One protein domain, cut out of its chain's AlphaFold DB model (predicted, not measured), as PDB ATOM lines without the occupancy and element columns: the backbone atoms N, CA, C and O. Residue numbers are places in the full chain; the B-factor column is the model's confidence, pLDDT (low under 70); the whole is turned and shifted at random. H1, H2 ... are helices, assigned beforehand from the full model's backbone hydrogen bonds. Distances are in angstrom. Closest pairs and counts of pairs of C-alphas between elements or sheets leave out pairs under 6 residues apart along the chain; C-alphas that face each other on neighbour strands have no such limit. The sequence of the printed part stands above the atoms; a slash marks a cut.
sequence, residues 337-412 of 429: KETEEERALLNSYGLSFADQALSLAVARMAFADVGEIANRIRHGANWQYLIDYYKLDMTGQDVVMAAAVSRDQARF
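This is residues 337 to 412 of the 429 residues of an uncharacterized protein of bacterium UBP9_UBA11836 (UniProt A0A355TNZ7). Five short helices make a compact, rounded body with H2 in the middle, where H3 and H5 pack on it at steep angles. H1 and H3 lie side by side, with H1 at one end of the longest axis, while H4 and H5 cross at the other end. The printed part has 76 residues, is all helix in the order H1 to H5, and has no named strand. Its radius of gyration of the C-alphas is 11.4 A, and its spans are 29 by 25 by 19 A.

H1, residues 340 to 348, touches H3, residues 370 to 378, at a shallow tilt of 12 degrees, the same way; their closest C-alphas, Leu 346 and Ala 374, are 6.9 A apart. H2, residues 353 to 366, touches H3 at a steep tilt of 54 degrees, opposite ways, closest at the C-alphas of Ala 363 and Val 370, 5.1 A. With residues 355 to 361 alone, H2 touches H5, residues 398 to 411, at a steep tilt of 51 degrees; the closest C-alphas are Leu 358 and Ala 404, 7.2 A. H4, residues 383 to 389, touches residues 404 to 408 of H5 alone, at a steep tilt of 65 degrees; C-alphas 383 and 404 are the closest, 5.4 A. H1 is apart from H4 and H5, and H3 from H5. In all five helices every O i to N i+4 pair is within hydrogen-bond range.

H1 begins at C-alpha 340 (217.081, 183.373, 212.241). H2 and H5 are each 19.8 A from first to last C-alpha, H1 12.4 A, H3 12.1 A and H4 9.7 A. H5 ends at C-alpha 411 (222.707, 197.974, 189.735).

The C-alphas farthest apart, Ser 348 and Thr 395, are 31.3 A apart. The printed part has no cut and no long link. Mean pLDDT of the printed part is 74.0; 24 residues are under 70, among them 337 to 341 and 392 to 400.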
ATOM      1  N   LYS A 337     208.937 187.908 206.915       52.41
ATOM      2  CA  LYS A 337     209.642 187.563 208.159       52.41
ATOM      3  C   LYS A 337     210.626 186.409 207.943       52.41
ATOM      4  O   LYS A 337     210.264 185.244 208.044       52.41
ATOM      5  N   GLU A 338     211.877 186.749 207.653       60.94
ATOM      6  CA  GLU A 338     213.015 185.814 207.662       60.94
ATOM      7  C   GLU A 338     213.101 185.014 208.980       60.94
ATOM      8  O   GLU A 338     212.850 185.555 210.066       60.94
ATOM      9  N   THR A 339     213.478 183.733 208.906       61.91
ATOM     10  CA  THR A 339     213.905 182.979 210.098       61.91
ATOM     11  C   THR A 339     215.288 183.451 210.570       61.91
ATOM     12  O   THR A 339     215.993 184.165 209.859       61.91
ATOM     13  N   GLU A 340     215.720 183.054 211.770       66.19
ATOM     14  CA  GLU A 340     217.081 183.373 212.241       66.19
ATOM     15  C   GLU A 340     218.169 182.729 211.367       66.19
ATOM     16  O   GLU A 340     219.208 183.341 211.118       66.19
ATOM     17  N   GLU A 341     217.899 181.531 210.844       68.38
ATOM     18  CA  GLU A 341     218.767 180.799 209.918       68.38
ATOM     19  C   GLU A 341     218.874 181.531 208.572       68.38
ATOM     20  O   GLU A 341     219.975 181.768 208.077       68.38
ATOM     21  N   GLU A 342     217.743 181.969 208.013       72.94
ATOM     22  CA  GLU A 342     217.697 182.735 206.764       72.94
ATOM     23  C   GLU A 342     218.321 184.122 206.913       72.94
ATOM     24  O   GLU A 342     219.057 184.551 206.029       72.94
ATOM     25  N   ARG A 343     218.108 184.797 208.050       76.50
ATOM     26  CA  ARG A 343     218.791 186.049 208.396       76.50
ATOM     27  C   ARG A 343     220.303 185.853 208.430       76.50
ATOM     28  O   ARG A 343     221.043 186.661 207.869       76.50
ATOM     29  N   ALA A 344     220.787 184.809 209.101       78.12
ATOM     30  CA  ALA A 344     222.216 184.512 209.165       78.12
ATOM     31  C   ALA A 344     222.782 184.220 207.764       78.12
ATOM     32  O   ALA A 344     223.839 184.740 207.395       78.12
ATOM     33  N   LEU A 345     222.034 183.464 206.954       80.38
ATOM     34  CA  LEU A 345     222.376 183.143 205.575       80.38
ATOM     35  C   LEU A 345     222.445 184.402 204.692       80.38
ATOM     36  O   LEU A 345     223.478 184.656 204.076       80.38
ATOM     37  N   LEU A 346     221.389 185.218 204.656       79.06
ATOM     38  CA  LEU A 346     221.291 186.448 203.858       79.06
ATOM     39  C   LEU A 346     222.397 187.453 204.204       79.06
ATOM     40  O   LEU A 346     223.018 188.018 203.299       79.06
ATOM     41  N   ASN A 347     222.716 187.609 205.492       82.12
ATOM     42  CA  ASN A 347     223.836 188.440 205.938       82.12
ATOM     43  C   ASN A 347     225.196 187.910 205.444       82.12
ATOM     44  O   ASN A 347     226.069 188.704 205.092       82.12
ATOM     45  N   SER A 348     225.376 186.588 205.341       84.88
ATOM     46  CA  SER A 348     226.622 185.980 204.842       84.88
ATOM     47  C   SER A 348     226.885 186.227 203.345       84.88
ATOM     48  O   SER A 348     228.038 186.197 202.907       84.88
ATOM     49  N   TYR A 349     225.847 186.525 202.554       80.50
ATOM     50  CA  TYR A 349     225.979 186.798 201.117       80.50
ATOM     51  C   TYR A 349     226.454 188.224 200.789       80.50
ATOM     52  O   TYR A 349     226.758 188.496 199.627       80.50
ATOM     53  N   GLY A 350     226.543 189.127 201.775       76.56
ATOM     54  CA  GLY A 350     227.006 190.507 201.569       76.56
ATOM     55  C   GLY A 350     226.054 191.378 200.735       76.56
ATOM     56  O   GLY A 350     226.469 192.395 200.180       76.56
ATOM     57  N   LEU A 351     224.787 190.972 200.613       78.44
ATOM     58  CA  LEU A 351     223.765 191.705 199.867       78.44
ATOM     59  C   LEU A 351     223.288 192.935 200.644       78.44
ATOM     60  O   LEU A 351     223.232 192.919 201.873       78.44
ATOM     61  N   SER A 352     222.884 193.993 199.935       75.25
ATOM     62  CA  SER A 352     222.294 195.172 200.578       75.25
ATOM     63  C   SER A 352     220.873 194.876 201.085       75.25
ATOM     64  O   SER A 352     220.184 194.030 200.522       75.25
ATOM     65  N   PHE A 353     220.399 195.586 202.116       72.50
ATOM     66  CA  PHE A 353     219.156 195.246 202.833       72.50
ATOM     67  C   PHE A 353     217.936 194.981 201.928       72.50
ATOM     68  O   PHE A 353     217.317 193.927 202.029       72.50
ATOM     69  N   ALA A 354     217.609 195.870 200.979       67.50
ATOM     70  CA  ALA A 354     216.457 195.608 200.100       67.50
ATOM     71  C   ALA A 354     216.722 194.544 199.006       67.50
ATOM     72  O   ALA A 354     215.768 194.046 198.423       67.50
ATOM     73  N   ASP A 355     217.977 194.146 198.762       73.06
ATOM     74  CA  ASP A 355     218.281 192.959 197.946       73.06
ATOM     75  C   ASP A 355     218.106 191.663 198.757       73.06
ATOM     76  O   ASP A 355     217.704 190.647 198.198       73.06
ATOM     77  N   GLN A 356     218.372 191.691 200.070       74.81
ATOM     78  CA  GLN A 356     218.030 190.592 200.982       74.81
ATOM     79  C   GLN A 356     216.502 190.425 201.057       74.81
ATOM     80  O   GLN A 356     215.995 189.323 200.864       74.81
ATOM     81  N   ALA A 357     215.767 191.532 201.222       68.00
ATOM     82  CA  ALA A 357     214.302 191.537 201.241       68.00
ATOM     83  C   ALA A 357     213.684 191.045 199.917       68.00
ATOM     84  O   ALA A 357     212.758 190.235 199.941       68.00
ATOM     85  N   LEU A 358     214.217 191.473 198.764       72.62
ATOM     86  CA  LEU A 358     213.804 190.939 197.460       72.62
ATOM     87  C   LEU A 358     214.205 189.469 197.282       72.62
ATOM     88  O   LEU A 358     213.421 188.709 196.724       72.62
ATOM     89  N   SER A 359     215.369 189.037 197.787       80.06
ATOM     90  CA  SER A 359     215.773 187.621 197.726       80.06
ATOM     91  C   SER A 359     214.789 186.748 198.498       80.06
ATOM     92  O   SER A 359     214.381 185.707 197.994       80.06
ATOM     93  N   LEU A 360     214.361 187.202 199.682       74.44
ATOM     94  CA  LEU A 360     213.336 186.544 200.482       74.44
ATOM     95  C   LEU A 360     211.995 186.503 199.733       74.44
ATOM     96  O   LEU A 360     211.464 185.418 199.513       74.44
ATOM     97  N   ALA A 361     211.481 187.649 199.271       69.12
ATOM     98  CA  ALA A 361     210.197 187.727 198.567       69.12
ATOM     99  C   ALA A 361     210.163 186.856 197.295       69.12
ATOM    100  O   ALA A 361     209.212 186.106 197.083       69.12
ATOM    101  N   VAL A 362     211.224 186.888 196.482       74.31
ATOM    102  CA  VAL A 362     211.350 186.062 195.270       74.31
ATOM    103  C   VAL A 362     211.485 184.579 195.615       74.31
ATOM    104  O   VAL A 362     210.825 183.767 194.975       74.31
ATOM    105  N   ALA A 363     212.254 184.204 196.644       73.44
ATOM    106  CA  ALA A 363     212.350 182.811 197.097       73.44
ATOM    107  C   ALA A 363     210.989 182.266 197.549       73.44
ATOM    108  O   ALA A 363     210.605 181.156 197.186       73.44
ATOM    109  N   ARG A 364     210.221 183.085 198.277       68.25
ATOM    110  CA  ARG A 364     208.850 182.771 198.686       68.25
ATOM    111  C   ARG A 364     207.905 182.605 197.497       68.25
ATOM    112  O   ARG A 364     207.213 181.596 197.428       68.25
ATOM    113  N   MET A 365     207.914 183.530 196.540       64.38
ATOM    114  CA  MET A 365     207.082 183.436 195.331       64.38
ATOM    115  C   MET A 365     207.464 182.255 194.425       64.38
ATOM    116  O   MET A 365     206.596 181.676 193.775       64.38
ATOM    117  N   ALA A 366     208.749 181.896 194.381       64.12
ATOM    118  CA  ALA A 366     209.286 180.804 193.570       64.12
ATOM    119  C   ALA A 366     209.187 179.416 194.229       64.12
ATOM    120  O   ALA A 366     209.523 178.428 193.579       64.12
ATOM    121  N   PHE A 367     208.776 179.331 195.504       61.62
ATOM    122  CA  PHE A 367     208.903 178.126 196.338       61.62
ATOM    123  C   PHE A 367     210.344 177.563 196.354       61.62
ATOM    124  O   PHE A 367     210.557 176.351 196.363       61.62
ATOM    125  N   ALA A 368     211.337 178.457 196.339       66.44
ATOM    126  CA  ALA A 368     212.760 178.139 196.243       66.44
ATOM    127  C   ALA A 368     213.505 178.412 197.561       66.44
ATOM    128  O   ALA A 368     213.036 179.157 198.425       66.44
ATOM    129  N   ASP A 369     214.702 177.838 197.695       72.12
ATOM    130  CA  ASP A 369     215.609 178.166 198.793       72.12
ATOM    131  C   ASP A 369     216.111 179.617 198.674       72.12
ATOM    132  O   ASP A 369     216.504 180.076 197.596       72.12
ATOM    133  N   VAL A 370     216.129 180.355 199.789       79.62
ATOM    134  CA  VAL A 370     216.544 181.768 199.777       79.62
ATOM    135  C   VAL A 370     218.035 181.935 199.471       79.62
ATOM    136  O   VAL A 370     218.434 182.940 198.878       79.62
ATOM    137  N   GLY A 371     218.854 180.933 199.794       78.75
ATOM    138  CA  GLY A 371     220.252 180.851 199.397       78.75
ATOM    139  C   GLY A 371     220.429 180.692 197.892       78.75
ATOM    140  O   GLY A 371     221.336 181.308 197.340       78.75
ATOM    141  N   GLU A 372     219.557 179.955 197.199       83.19
ATOM    142  CA  GLU A 372     219.596 179.864 195.732       83.19
ATOM    143  C   GLU A 372     219.390 181.244 195.086       83.19
ATOM    144  O   GLU A 372     220.188 181.667 194.243       83.19
ATOM    145  N   ILE A 373     218.365 181.981 195.529       85.69
ATOM    146  CA  ILE A 373     218.061 183.326 195.023       85.69
ATOM    147  C   ILE A 373     219.187 184.308 195.366       85.69
ATOM    148  O   ILE A 373     219.715 184.981 194.475       85.69
ATOM    149  N   ALA A 374     219.619 184.347 196.630       84.81
ATOM    150  CA  ALA A 374     220.703 185.213 197.088       84.81
ATOM    151  C   ALA A 374     222.023 184.931 196.348       84.81
ATOM    152  O   ALA A 374     222.748 185.860 195.983       84.81
ATOM    153  N   ASN A 375     222.318 183.661 196.061       85.69
ATOM    154  CA  ASN A 375     223.509 183.262 195.322       85.69
ATOM    155  C   ASN A 375     223.446 183.691 193.847       85.69
ATOM    156  O   ASN A 375     224.427 184.231 193.335       85.69
ATOM    157  N   ARG A 376     222.302 183.521 193.166       87.38
ATOM    158  CA  ARG A 376     222.106 184.007 191.783       87.38
ATOM    159  C   ARG A 376     222.265 185.527 191.697       87.38
ATOM    160  O   ARG A 376     222.963 186.027 190.817       87.38
ATOM    161  N   ILE A 377     221.693 186.252 192.658       88.31
ATOM    162  CA  ILE A 377     221.827 187.707 192.786       88.31
ATOM    163  C   ILE A 377     223.280 188.135 193.027       88.31
ATOM    164  O   ILE A 377     223.764 189.053 192.366       88.31
ATOM    165  N   ARG A 378     224.009 187.449 193.916       83.38
ATOM    166  CA  ARG A 378     225.443 187.693 194.151       83.38
ATOM    167  C   ARG A 378     226.293 187.489 192.891       83.38
ATOM    168  O   ARG A 378     227.302 188.169 192.732       83.38
ATOM    169  N   HIS A 379     225.881 186.592 191.996       85.38
ATOM    170  CA  HIS A 379     226.542 186.333 190.714       85.38
ATOM    171  C   HIS A 379     226.058 187.239 189.564       85.38
ATOM    172  O   HIS A 379     226.381 186.981 188.405       85.38
ATOM    173  N   GLY A 380     225.330 188.320 189.863       83.19
ATOM    174  CA  GLY A 380     224.979 189.351 188.883       83.19
ATOM    175  C   GLY A 380     223.703 189.086 188.086       83.19
ATOM    176  O   GLY A 380     223.497 189.733 187.061       83.19
ATOM    177  N   ALA A 381     222.829 188.177 188.533       86.31
ATOM    178  CA  ALA A 381     221.471 188.110 187.999       86.31
ATOM    179  C   ALA A 381     220.716 189.427 188.268       86.31
ATOM    180  O   ALA A 381     220.810 189.993 189.362       86.31
ATOM    181  N   ASN A 382     219.945 189.889 187.281       88.38
ATOM    182  CA  ASN A 382     218.966 190.957 187.470       88.38
ATOM    183  C   ASN A 382     217.621 190.360 187.936       88.38
ATOM    184  O   ASN A 382     217.357 189.165 187.763       88.38
ATOM    185  N   TRP A 383     216.794 191.163 188.597       85.00
ATOM    186  CA  TRP A 383     215.531 190.715 189.178       85.00
ATOM    187  C   TRP A 383     214.512 190.318 188.109       85.00
ATOM    188  O   TRP A 383     213.821 189.314 188.290       85.00
ATOM    189  N   GLN A 384     214.470 191.025 186.975       82.81
ATOM    190  CA  GLN A 384     213.608 190.655 185.845       82.81
ATOM    191  C   GLN A 384     213.905 189.234 185.330       82.81
ATOM    192  O   GLN A 384     212.984 188.441 185.153       82.81
ATOM    193  N   TYR A 385     215.182 188.863 185.177       84.25
ATOM    194  CA  TYR A 385     215.580 187.508 184.785       84.25
ATOM    195  C   TYR A 385     215.100 186.454 185.785       84.25
ATOM    196  O   TYR A 385     214.688 185.379 185.364       84.25
ATOM    197  N   LEU A 386     215.133 186.730 187.092       80.81
ATOM    198  CA  LEU A 386     214.646 185.774 188.092       80.81
ATOM    199  C   LEU A 386     213.120 185.624 188.042       80.81
ATOM    200  O   LEU A 386     212.627 184.498 188.099       80.81
ATOM    201  N   ILE A 387     212.385 186.726 187.862       79.62
ATOM    202  CA  ILE A 387     210.928 186.715 187.647       79.62
ATOM    203  C   ILE A 387     210.575 185.846 186.429       79.62
ATOM    204  O   ILE A 387     209.734 184.951 186.537       79.62
ATOM    205  N   ASP A 388     211.269 186.040 185.304       73.75
ATOM    206  CA  ASP A 388     211.045 185.283 184.069       73.75
ATOM    207  C   ASP A 388     211.486 183.809 184.191       73.75
ATOM    208  O   ASP A 388     210.794 182.904 183.718       73.75
ATOM    209  N   TYR A 389     212.617 183.545 184.855       77.00
ATOM    210  CA  TYR A 389     213.197 182.208 185.038       77.00
ATOM    211  C   TYR A 389     212.302 181.296 185.885       77.00
ATOM    212  O   TYR A 389     212.042 180.156 185.489       77.00
ATOM    213  N   TYR A 390     211.785 181.802 187.010       72.81
ATOM    214  CA  TYR A 390     210.829 181.078 187.854       72.81
ATOM    215  C   TYR A 390     209.371 181.222 187.378       72.81
ATOM    216  O   TYR A 390     208.485 180.594 187.952       72.81
ATOM    217  N   LYS A 391     209.118 181.992 186.305       71.00
ATOM    218  CA  LYS A 391     207.786 182.256 185.724       71.00
ATOM    219  C   LYS A 391     206.789 182.792 186.754       71.00
ATOM    220  O   LYS A 391     205.653 182.322 186.839       71.00
ATOM    221  N   LEU A 392     207.236 183.751 187.561       64.12
ATOM    222  CA  LEU A 392     206.458 184.274 188.678       64.12
ATOM    223  C   LEU A 392     205.238 185.058 188.186       64.12
ATOM    224  O   LEU A 392     205.350 185.946 187.339       64.12
ATOM    225  N   ASP A 393     204.069 184.759 188.754       63.91
ATOM    226  CA  ASP A 393     202.873 185.572 188.546       63.91
ATOM    227  C   ASP A 393     202.969 186.830 189.418       63.91
ATOM    228  O   ASP A 393     202.812 186.789 190.637       63.91
ATOM    229  N   MET A 394     203.258 187.958 188.773       64.25
ATOM    230  CA  MET A 394     203.421 189.256 189.429       64.25
ATOM    231  C   MET A 394     202.083 189.999 189.613       64.25
ATOM    232  O   MET A 394     202.067 191.162 190.017       64.25
ATOM    233  N   THR A 395     200.942 189.357 189.327       53.44
ATOM    234  CA  THR A 395     199.610 189.964 189.463       53.44
ATOM    235  C   THR A 395     199.316 190.334 190.920       53.44
ATOM    236  O   THR A 395     199.154 189.465 191.776       53.44
ATOM    237  N   GLY A 396     199.193 191.635 191.201       48.66
ATOM    238  CA  GLY A 396     198.992 192.152 192.561       48.66
ATOM    239  C   GLY A 396     200.272 192.219 193.401       48.66
ATOM    240  O   GLY A 396     200.188 192.378 194.615       48.66
ATOM    241  N   GLN A 397     201.443 192.103 192.766       59.62
ATOM    242  CA  GLN A 397     202.771 192.231 193.380       59.62
ATOM    243  C   GLN A 397     203.469 193.524 192.934       59.62
ATOM    244  O   GLN A 397     204.690 193.569 192.788       59.62
ATOM    245  N   ASP A 398     202.693 194.587 192.709       58.31
ATOM    246  CA  ASP A 398     203.166 195.846 192.117       58.31
ATOM    247  C   ASP A 398     204.313 196.481 192.925       58.31
ATOM    248  O   ASP A 398     205.229 197.069 192.356       58.31
ATOM    249  N   VAL A 399     204.314 196.293 194.252       54.72
ATOM    250  CA  VAL A 399     205.388 196.738 195.159       54.72
ATOM    251  C   VAL A 399     206.683 195.950 194.933       54.72
ATOM    252  O   VAL A 399     207.753 196.552 194.847       54.72
ATOM    253  N   VAL A 400     206.600 194.622 194.796       63.53
ATOM    254  CA  VAL A 400     207.762 193.753 194.532       63.53
ATOM    255  C   VAL A 400     208.319 194.036 193.137       63.53
ATOM    256  O   VAL A 400     209.529 194.178 192.984       63.53
ATOM    257  N   MET A 401     207.446 194.209 192.139       72.50
ATOM    258  CA  MET A 401     207.829 194.587 190.776       72.50
ATOM    259  C   MET A 401     208.515 195.962 190.735       72.50
ATOM    260  O   MET A 401     209.595 196.097 190.165       72.50
ATOM    261  N   ALA A 402     207.941 196.982 191.380       66.56
ATOM    262  CA  ALA A 402     208.542 198.315 191.435       66.56
ATOM    263  C   ALA A 402     209.906 198.309 192.149       66.56
ATOM    264  O   ALA A 402     210.847 198.962 191.693       66.56
ATOM    265  N   ALA A 403     210.040 197.540 193.236       69.06
ATOM    266  CA  ALA A 403     211.307 197.367 193.940       69.06
ATOM    267  C   ALA A 403     212.351 196.625 193.083       69.06
ATOM    268  O   ALA A 403     213.497 197.070 193.017       69.06
ATOM    269  N   ALA A 404     211.959 195.553 192.387       74.69
ATOM    270  CA  ALA A 404     212.807 194.810 191.455       74.69
ATOM    271  C   ALA A 404     213.347 195.712 190.332       74.69
ATOM    272  O   ALA A 404     214.562 195.822 190.165       74.69
ATOM    273  N   VAL A 405     212.463 196.437 189.634       78.12
ATOM    274  CA  VAL A 405     212.832 197.375 188.557       78.12
ATOM    275  C   VAL A 405     213.743 198.490 189.074       78.12
ATOM    276  O   VAL A 405     214.771 198.780 188.463       78.12
ATOM    277  N   SER A 406     213.425 199.086 190.229       74.69
ATOM    278  CA  SER A 406     214.265 200.125 190.841       74.69
ATOM    279  C   SER A 406     215.656 199.602 191.220       74.69
ATOM    280  O   SER A 406     216.652 200.310 191.050       74.69
ATOM    281  N   ARG A 407     215.760 198.352 191.694       80.81
ATOM    282  CA  ARG A 407     217.049 197.723 192.008       80.81
ATOM    283  C   ARG A 407     217.854 197.348 190.777       80.81
ATOM    284  O   ARG A 407     219.069 197.534 190.803       80.81
ATOM    285  N   ASP A 408     217.207 196.880 189.718       83.75
ATOM    286  CA  ASP A 408     217.879 196.606 188.451       83.75
ATOM    287  C   ASP A 408     218.417 197.897 187.826       83.75
ATOM    288  O   ASP A 408     219.588 197.937 187.466       83.75
ATOM    289  N   GLN A 409     217.649 198.992 187.831       80.19
ATOM    290  CA  GLN A 409     218.125 200.315 187.394       80.19
ATOM    291  C   GLN A 409     219.301 200.842 188.234       80.19
ATOM    292  O   GLN A 409     220.208 201.475 187.699       80.19
ATOM    293  N   ALA A 410     219.316 200.587 189.547       76.31
ATOM    294  CA  ALA A 410     220.401 201.024 190.429       76.31
ATOM    295  C   ALA A 410     221.691 200.190 190.281       76.31
ATOM    296  O   ALA A 410     222.783 200.701 190.528       76.31
ATOM    297  N   ARG A 411     221.576 198.908 189.911       75.56
ATOM    298  CA  ARG A 411     222.707 197.974 189.735       75.56
ATOM    299  C   ARG A 411     223.250 197.955 188.309       75.56
ATOM    300  O   ARG A 411     224.454 197.814 188.113       75.56
ATOM    301  N   PHE A 412     222.357 198.104 187.340       80.50
ATOM    302  CA  PHE A 412     222.616 198.111 185.907       80.50
ATOM    303  C   PHE A 412     222.052 199.410 185.309       80.50
ATOM    304  O   PHE A 412     221.102 199.361 184.524       80.50
TER     305      PHE A 412